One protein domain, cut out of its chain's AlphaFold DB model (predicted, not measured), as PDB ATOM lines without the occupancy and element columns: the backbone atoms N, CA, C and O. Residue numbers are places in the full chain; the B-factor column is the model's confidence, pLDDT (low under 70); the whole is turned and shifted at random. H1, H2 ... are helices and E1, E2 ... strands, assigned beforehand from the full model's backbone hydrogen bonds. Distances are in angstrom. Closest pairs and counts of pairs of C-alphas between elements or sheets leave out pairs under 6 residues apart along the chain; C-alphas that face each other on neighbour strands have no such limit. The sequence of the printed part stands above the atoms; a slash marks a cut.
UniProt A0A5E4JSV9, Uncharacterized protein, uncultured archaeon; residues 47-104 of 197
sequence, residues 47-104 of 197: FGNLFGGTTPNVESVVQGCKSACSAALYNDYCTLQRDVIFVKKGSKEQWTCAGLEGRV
ATOM      1  N   PHE A  47     -51.729  -9.004  48.017       50.72
ATOM      2  CA  PHE A  47     -50.481  -8.875  48.779       50.72
ATOM      3  C   PHE A  47     -49.557  -7.778  48.238       50.72
ATOM      4  O   PHE A  47     -48.925  -7.095  49.041       50.72
ATOM      5  N   GLY A  48     -49.533  -7.543  46.920       51.16
ATOM      6  CA  GLY A  48     -48.716  -6.489  46.306       51.16
ATOM      7  C   GLY A  48     -49.138  -5.061  46.673       51.16
ATOM      8  O   GLY A  48     -48.326  -4.145  46.589       51.16
ATOM      9  N   ASN A  49     -50.387  -4.863  47.116       47.56
ATOM     10  CA  ASN A  49     -50.886  -3.560  47.569       47.56
ATOM     11  C   ASN A  49     -50.821  -3.364  49.093       47.56
ATOM     12  O   ASN A  49     -50.811  -2.222  49.548       47.56
ATOM     13  N   LEU A  50     -50.790  -4.440  49.892       45.75
ATOM     14  CA  LEU A  50     -50.769  -4.342  51.360       45.75
ATOM     15  C   LEU A  50     -49.347  -4.292  51.939       45.75
ATOM     16  O   LEU A  50     -49.125  -3.693  52.990       45.75
ATOM     17  N   PHE A  51     -48.389  -4.893  51.241       46.16
ATOM     18  CA  PHE A  51     -46.966  -4.815  51.541       46.16
ATOM     19  C   PHE A  51     -46.318  -4.155  50.331       46.16
ATOM     20  O   PHE A  51     -46.356  -4.736  49.256       46.16
ATOM     21  N   GLY A  52     -45.784  -2.938  50.466       44.09
ATOM     22  CA  GLY A  52     -45.173  -2.178  49.366       44.09
ATOM     23  C   GLY A  52     -43.915  -2.844  48.790       44.09
ATOM     24  O   GLY A  52     -42.813  -2.331  48.959       44.09
ATOM     25  N   GLY A  53     -44.077  -3.987  48.131       43.66
ATOM     26  CA  GLY A  53     -43.025  -4.910  47.745       43.66
ATOM     27  C   GLY A  53     -43.250  -5.401  46.326       43.66
ATOM     28  O   GLY A  53     -44.266  -6.016  46.027       43.66
ATOM     29  N   THR A  54     -42.292  -5.049  45.470       50.22
ATOM     30  CA  THR A  54     -41.862  -5.752  44.253       50.22
ATOM     31  C   THR A  54     -42.908  -6.576  43.501       50.22
ATOM     32  O   THR A  54     -43.346  -7.638  43.922       50.22
ATOM     33  N   THR A  55     -43.211  -6.104  42.293       56.88
ATOM     34  CA  THR A  55     -43.986  -6.782  41.253       56.88
ATOM     35  C   THR A  55     -43.734  -8.297  41.196       56.88
ATOM     36  O   THR A  55     -42.565  -8.690  41.212       56.88
ATOM     37  N   PRO A  56     -44.765  -9.138  40.964       59.78
ATOM     38  CA  PRO A  56     -44.651 -10.606  40.948       59.78
ATOM     39  C   PRO A  56     -43.634 -11.188  39.944       59.78
ATOM     40  O   PRO A  56     -43.334 -12.375  39.996       59.78
ATOM     41  N   ASN A  57     -43.098 -10.378  39.024       70.75
ATOM     42  CA  ASN A  57     -42.053 -10.789  38.083       70.75
ATOM     43  C   ASN A  57     -40.644 -10.310  38.496       70.75
ATOM     44  O   ASN A  57     -39.656 -10.991  38.256       70.75
ATOM     45  N   VAL A  58     -40.514  -9.162  39.169       81.81
ATOM     46  CA  VAL A  58     -39.180  -8.659  39.552       81.81
ATOM     47  C   VAL A  58     -38.534  -9.607  40.556       81.81
ATOM     48  O   VAL A  58     -37.359  -9.921  40.420       81.81
ATOM     49  N   GLU A  59     -39.303 -10.126  41.509       86.06
ATOM     50  CA  GLU A  59     -38.784 -11.055  42.511       86.06
ATOM     51  C   GLU A  59     -38.308 -12.381  41.898       86.06
ATOM     52  O   GLU A  59     -37.226 -12.854  42.243       86.06
ATOM     53  N   SER A  60     -39.042 -12.948  40.935       89.56
ATOM     54  CA  SER A  60     -38.635 -14.190  40.264       89.56
ATOM     55  C   SER A  60     -37.403 -13.987  39.378       89.56
ATOM     56  O   SER A  60     -36.500 -14.826  39.373       89.56
ATOM     57  N   VAL A  61     -37.311 -12.844  38.689       91.69
ATOM     58  CA  VAL A  61     -36.113 -12.452  37.937       91.69
ATOM     59  C   VAL A  61     -34.924 -12.284  38.878       91.69
ATOM     60  O   VAL A  61     -33.860 -12.840  38.614       91.69
ATOM     61  N   VAL A  62     -35.101 -11.591  40.005       92.81
ATOM     62  CA  VAL A  62     -34.058 -11.380  41.021       92.81
ATOM     63  C   VAL A  62     -33.615 -12.705  41.633       92.81
ATOM     64  O   VAL A  62     -32.417 -12.930  41.781       92.81
ATOM     65  N   GLN A  63     -34.538 -13.616  41.939       93.50
ATOM     66  CA  GLN A  63     -34.208 -14.949  42.440       93.50
ATOM     67  C   GLN A  63     -33.437 -15.765  41.393       93.50
ATOM     68  O   GLN A  63     -32.442 -16.408  41.730       93.50
ATOM     69  N   GLY A  64     -33.829 -15.678  40.119       94.06
ATOM     70  CA  GLY A  64     -33.084 -16.267  39.007       94.06
ATOM     71  C   GLY A  64     -31.669 -15.696  38.885       94.06
ATOM     72  O   GLY A  64     -30.712 -16.450  38.719       94.06
ATOM     73  N   CYS A  65     -31.513 -14.381  39.045       95.12
ATOM     74  CA  CYS A  65     -30.216 -13.712  39.052       95.12
ATOM     75  C   CYS A  65     -29.353 -14.123  40.253       95.12
ATOM     76  O   CYS A  65     -28.173 -14.413  40.076       95.12
ATOM     77  N   LYS A  66     -29.931 -14.235  41.456       95.38
ATOM     78  CA  LYS A  66     -29.237 -14.739  42.656       95.38
ATOM     79  C   LYS A  66     -28.772 -16.180  42.466       95.38
ATOM     80  O   LYS A  66     -27.626 -16.497  42.775       95.38
ATOM     81  N   SER A  67     -29.624 -17.033  41.893       96.38
ATOM     82  CA  SER A  67     -29.263 -18.414  41.561       96.38
ATOM     83  C   SER A  67     -28.109 -18.458  40.558       96.38
ATOM     84  O   SER A  67     -27.113 -19.128  40.818       96.38
ATOM     85  N   ALA A  68     -28.196 -17.703  39.458       95.81
ATOM     86  CA  ALA A  68     -27.139 -17.639  38.447       95.81
ATOM     87  C   ALA A  68     -25.816 -17.103  39.022       95.81
ATOM     88  O   ALA A  68     -24.758 -17.657  38.733       95.81
ATOM     89  N   CYS A  69     -25.879 -16.089  39.890       96.00
ATOM     90  CA  CYS A  69     -24.716 -15.557  40.596       96.00
ATOM     91  C   CYS A  69     -24.071 -16.600  41.520       96.00
ATOM     92  O   CYS A  69     -22.868 -16.842  41.435       96.00
ATOM     93  N   SER A  70     -24.866 -17.260  42.372       96.12
ATOM     94  CA  SER A  70     -24.364 -18.273  43.314       96.12
ATOM     95  C   SER A  70     -23.757 -19.494  42.619       96.12
ATOM     96  O   SER A  70     -22.768 -20.043  43.097       96.12
ATOM     97  N   ALA A  71     -24.305 -19.879  41.466       96.50
ATOM     98  CA  ALA A  71     -23.802 -20.975  40.646       96.50
ATOM     99  C   ALA A  71     -22.677 -20.553  39.678       96.50
ATOM    100  O   ALA A  71     -22.222 -21.377  38.888       96.50
ATOM    101  N   ALA A  72     -22.237 -19.287  39.715       94.38
ATOM    102  CA  ALA A  72     -21.243 -18.722  38.803       94.38
ATOM    103  C   ALA A  72     -21.575 -18.949  37.306       94.38
ATOM    104  O   ALA A  72     -20.690 -19.135  36.466       94.38
ATOM    105  N   LEU A  73     -22.864 -18.923  36.950       93.62
ATOM    106  CA  LEU A  73     -23.348 -19.122  35.583       93.62
ATOM    107  C   LEU A  73     -23.248 -17.816  34.789       93.62
ATOM    108  O   LEU A  73     -24.198 -17.038  34.708       93.62
ATOM    109  N   TYR A  74     -22.085 -17.591  34.176       91.19
ATOM    110  CA  TYR A  74     -21.797 -16.381  33.401       91.19
ATOM    111  C   TYR A  74     -22.855 -16.079  32.328       91.19
ATOM    112  O   TYR A  74     -23.340 -14.952  32.251       91.19
ATOM    113  N   ASN A  75     -23.239 -17.072  31.516       87.62
ATOM    114  CA  ASN A  75     -24.193 -16.863  30.420       87.62
ATOM    115  C   ASN A  75     -25.570 -16.424  30.958       87.62
ATOM    116  O   ASN A  75     -26.197 -15.483  30.472       87.62
ATOM    117  N   ASP A  76     -26.014 -17.049  32.042       89.25
ATOM    118  CA  ASP A  76     -27.332 -16.780  32.607       89.25
ATOM    119  C   ASP A  76     -27.382 -15.435  33.337       89.25
ATOM    120  O   ASP A  76     -28.441 -14.806  33.394       89.25
ATOM    121  N   TYR A  77     -26.262 -14.981  33.899       93.81
ATOM    122  CA  TYR A  77     -26.191 -13.708  34.609       93.81
ATOM    123  C   TYR A  77     -25.921 -12.525  33.662       93.81
ATOM    124  O   TYR A  77     -26.609 -11.502  33.718       93.81
ATOM    125  N   CYS A  78     -24.944 -12.661  32.766       90.94
ATOM    126  CA  CYS A  78     -24.420 -11.544  31.980       90.94
ATOM    127  C   CYS A  78     -25.083 -11.386  30.604       90.94
ATOM    128  O   CYS A  78     -25.179 -10.260  30.119       90.94
ATOM    129  N   THR A  79     -25.531 -12.470  29.961       89.31
ATOM    130  CA  THR A  79     -25.986 -12.440  28.555       89.31
ATOM    131  C   THR A  79     -27.462 -12.778  28.376       89.31
ATOM    132  O   THR A  79     -28.096 -12.225  27.479       89.31
ATOM    133  N   LEU A  80     -28.045 -13.626  29.225       89.31
ATOM    134  CA  LEU A  80     -29.461 -13.977  29.131       89.31
ATOM    135  C   LEU A  80     -30.363 -12.781  29.486       89.31
ATOM    136  O   LEU A  80     -30.385 -12.308  30.627       89.31
ATOM    137  N   GLN A  81     -31.137 -12.323  28.503       89.31
ATOM    138  CA  GLN A  81     -32.144 -11.278  28.674       89.31
ATOM    139  C   GLN A  81     -33.432 -11.860  29.262       89.31
ATOM    140  O   GLN A  81     -33.909 -12.910  28.837       89.31
ATOM    141  N   ARG A  82     -33.996 -11.166  30.252       89.06
ATOM    142  CA  ARG A  82     -35.247 -11.521  30.925       89.06
ATOM    143  C   ARG A  82     -36.243 -10.380  30.775       89.06
ATOM    144  O   ARG A  82     -35.869  -9.213  30.883       89.06
ATOM    145  N   ASP A  83     -37.505 -10.725  30.555       86.31
ATOM    146  CA  ASP A  83     -38.586  -9.746  30.489       86.31
ATOM    147  C   ASP A  83     -38.931  -9.254  31.900       86.31
ATOM    148  O   ASP A  83     -39.514  -9.984  32.707       86.31
ATOM    149  N   VAL A  84     -38.608  -7.996  32.184       85.44
ATOM    150  CA  VAL A  84     -38.915  -7.332  33.450       85.44
ATOM    151  C   VAL A  84     -40.078  -6.373  33.246       85.44
ATOM    152  O   VAL A  84     -40.095  -5.565  32.317       85.44
ATOM    153  N   ILE A  85     -41.070  -6.460  34.130       80.56
ATOM    154  CA  ILE A  85     -42.252  -5.595  34.098       80.56
ATOM    155  C   ILE A  85     -42.148  -4.587  35.238       80.56
ATOM    156  O   ILE A  85     -42.301  -4.939  36.412       80.56
ATOM    157  N   PHE A  86     -41.909  -3.323  34.891       78.56
ATOM    158  CA  PHE A  86     -41.884  -2.230  35.857       78.56
ATOM    159  C   PHE A  86     -43.270  -1.587  35.964       78.56
ATOM    160  O   PHE A  86     -43.757  -0.968  35.017       78.56
ATOM    161  N   VAL A  87     -43.892  -1.671  37.147       63.69
ATOM    162  CA  VAL A  87     -45.247  -1.134  37.414       63.69
ATOM    163  C   VAL A  87     -45.372   0.335  37.025       63.69
ATOM    164  O   VAL A  87     -46.380   0.741  36.459       63.69
ATOM    165  N   LYS A  88     -44.322   1.133  37.273       65.12
ATOM    166  CA  LYS A  88     -44.337   2.580  37.014       65.12
ATOM    167  C   LYS A  88     -44.558   2.949  35.548       65.12
ATOM    168  O   LYS A  88     -44.990   4.066  35.288       65.12
ATOM    169  N   LYS A  89     -44.237   2.059  34.608       59.16
ATOM    170  CA  LYS A  89     -44.362   2.333  33.171       59.16
ATOM    171  C   LYS A  89     -45.356   1.421  32.457       59.16
ATOM    172  O   LYS A  89     -45.726   1.725  31.330       59.16
ATOM    173  N   GLY A  90     -45.750   0.297  33.064       65.25
ATOM    174  CA  GLY A  90     -46.561  -0.726  32.392       65.25
ATOM    175  C   GLY A  90     -45.871  -1.362  31.177       65.25
ATOM    176  O   GLY A  90     -46.485  -2.158  30.470       65.25
ATOM    177  N   SER A  91     -44.602  -1.027  30.923       71.81
ATOM    178  CA  SER A  91     -43.809  -1.540  29.817       71.81
ATOM    179  C   SER A  91     -43.047  -2.790  30.246       71.81
ATOM    180  O   SER A  91     -42.484  -2.861  31.342       71.81
ATOM    181  N   LYS A  92     -43.034  -3.780  29.350       80.50
ATOM    182  CA  LYS A  92     -42.086  -4.890  29.409       80.50
ATOM    183  C   LYS A  92     -40.769  -4.393  28.832       80.50
ATOM    184  O   LYS A  92     -40.749  -3.891  27.712       80.50
ATOM    185  N   GLU A  93     -39.698  -4.519  29.594       83.75
ATOM    186  CA  GLU A  93     -38.349  -4.198  29.141       83.75
ATOM    187  C   GLU A  93     -37.462  -5.433  29.317       83.75
ATOM    188  O   GLU A  93     -37.615  -6.180  30.284       83.75
ATOM    189  N   GLN A  94     -36.540  -5.655  28.383       85.69
ATOM    190  CA  GLN A  94     -35.609  -6.778  28.440       85.69
ATOM    191  C   GLN A  94     -34.317  -6.360  29.123       85.69
ATOM    192  O   GLN A  94     -33.647  -5.429  28.683       85.69
ATOM    193  N   TRP A  95     -33.965  -7.070  30.192       91.25
ATOM    194  CA  TRP A  95     -32.799  -6.765  31.013       91.25
ATOM    195  C   TRP A  95     -31.972  -8.018  31.301       91.25
ATOM    196  O   TRP A  95     -32.512  -9.107  31.502       91.25
ATOM    197  N   THR A  96     -30.650  -7.864  31.348       92.75
ATOM    198  CA  THR A  96     -29.739  -8.871  31.918       92.75
ATOM    199  C   THR A  96     -29.600  -8.648  33.427       92.75
ATOM    200  O   THR A  96     -29.857  -7.542  33.912       92.75
ATOM    201  N   CYS A  97     -29.173  -9.662  34.190       93.19
ATOM    202  CA  CYS A  97     -28.981  -9.510  35.641       93.19
ATOM    203  C   CYS A  97     -27.936  -8.439  35.967       93.19
ATOM    204  O   CYS A  97     -28.154  -7.612  36.846       93.19
ATOM    205  N   ALA A  98     -26.856  -8.395  35.183       91.50
ATOM    206  CA  ALA A  98     -25.839  -7.355  35.287       91.50
ATOM    207  C   ALA A  98     -26.395  -5.947  35.005       91.50
ATOM    208  O   ALA A  98     -26.032  -4.984  35.674       91.50
ATOM    209  N   GLY A  99     -27.310  -5.812  34.036       88.25
ATOM    210  CA  GLY A  99     -27.965  -4.535  33.741       88.25
ATOM    211  C   GLY A  99     -28.909  -4.067  34.855       88.25
ATOM    212  O   GLY A  99     -29.029  -2.865  35.095       88.25
ATOM    213  N   LEU A 100     -29.550  -5.009  35.554       88.94
ATOM    214  CA  LEU A 100     -30.452  -4.744  36.682       88.94
ATOM    215  C   LEU A 100     -29.716  -4.257  37.935       88.94
ATOM    216  O   LEU A 100     -30.219  -3.364  38.612       88.94
ATOM    217  N   GLU A 101     -28.536  -4.813  38.217       85.81
ATOM    218  CA  GLU A 101     -27.735  -4.570  39.425       85.81
ATOM    219  C   GLU A 101     -27.366  -3.089  39.646       85.81
ATOM    220  O   GLU A 101     -27.338  -2.624  40.784       85.81
ATOM    221  N   GLY A 102     -27.128  -2.323  38.574       72.50
ATOM    222  CA  GLY A 102     -26.653  -0.934  38.669       72.50
ATOM    223  C   GLY A 102     -27.644   0.153  38.242       72.50
ATOM    224  O   GLY A 102     -27.456   1.318  38.588       72.50
ATOM    225  N   ARG A 103     -28.685  -0.180  37.466       75.56
ATOM    226  CA  ARG A 103     -29.533   0.836  36.806       75.56
ATOM    227  C   ARG A 103     -30.905   1.023  37.434       75.56
ATOM    228  O   ARG A 103     -31.513   2.075  37.238       75.56
ATOM    229  N   VAL A 104     -31.396   0.039  38.184       77.50
ATOM    230  CA  VAL A 104     -32.722   0.116  38.801       77.50
ATOM    231  C   VAL A 104     -32.574   0.157  40.323       77.50
ATOM    232  O   VAL A 104     -32.258  -0.860  40.939       77.50
TER     233      VAL A 104
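AT A GLANCE: This is residues 47 to 104 of the 197 residues of an uncharacterized protein of uncultured archaeon (UniProt A0A5E4JSV9). The longest helix, H2, runs beside the small two-stranded hairpin of E1 and E2, nearer to E1, and the short helix H3 joins them at one end. H4 packs on H3 at that end, while H1 lies apart at the other end of the elongated model. The printed part has 58 residues with four named helices and two named strands, in the order H1, H2, H3, E1, E2, H4, and its class is mixed, helices and strands. The sheet, E1 - E2, is antiparallel. The whole is only just compact, close to loose, with a radius of gyration of the C-alphas of 12.0 A and spans of 35 by 21 by 16 A.

HOW THE PARTS SIT: E1, residues 82 to 85, and E2, residues 92 to 95, form an antiparallel hairpin, with N 82 and O 95 at 2.8 A and N 93 and O 84 at 2.9 A, within hydrogen-bond range. The closest C-alphas of E1 and H2, residues 58 to 70, are those of Val 84 and Val 58, 6.3 A apart. H2, with its residues 65 to 69 alone, touches H3, residues 74 to 79, at a steep tilt of 49 degrees, opposite ways; the C-alphas of Ala 68 and Tyr 77 are closest, 5.6 A. H3 touches H4, residues 97 to 103, at a steep tilt of 51 degrees, the same way; the C-alphas of Tyr 77 and Cys 97 are closest, 5.1 A. H1, residues 47 to 50, is apart from the other elements. Each O i to N i+4 pair is within hydrogen-bond range in H2 and H3; H4 has 1 of 3, and 1 of 4 O i to N i+3 pairs, and H1 is too short for an i+4 pair.

IN THESE COORDINATES: H1 begins at C-alpha 47 (-50.481, -8.875, 48.779). H2 is 18.1 A long, H4 10.4 A, E1 9.7 A and E2 9.6 A. H4 ends at C-alpha 103 (-29.533, 0.836, 36.806).

THE WHOLE: The C-alphas farthest apart, of Leu 50 and Tyr 74, are 36.2 A apart. The printed part has no cut and no long link. The mean pLDDT of the printed part is 79.8; residues 47 to 56 and 87 to 90 are under 70.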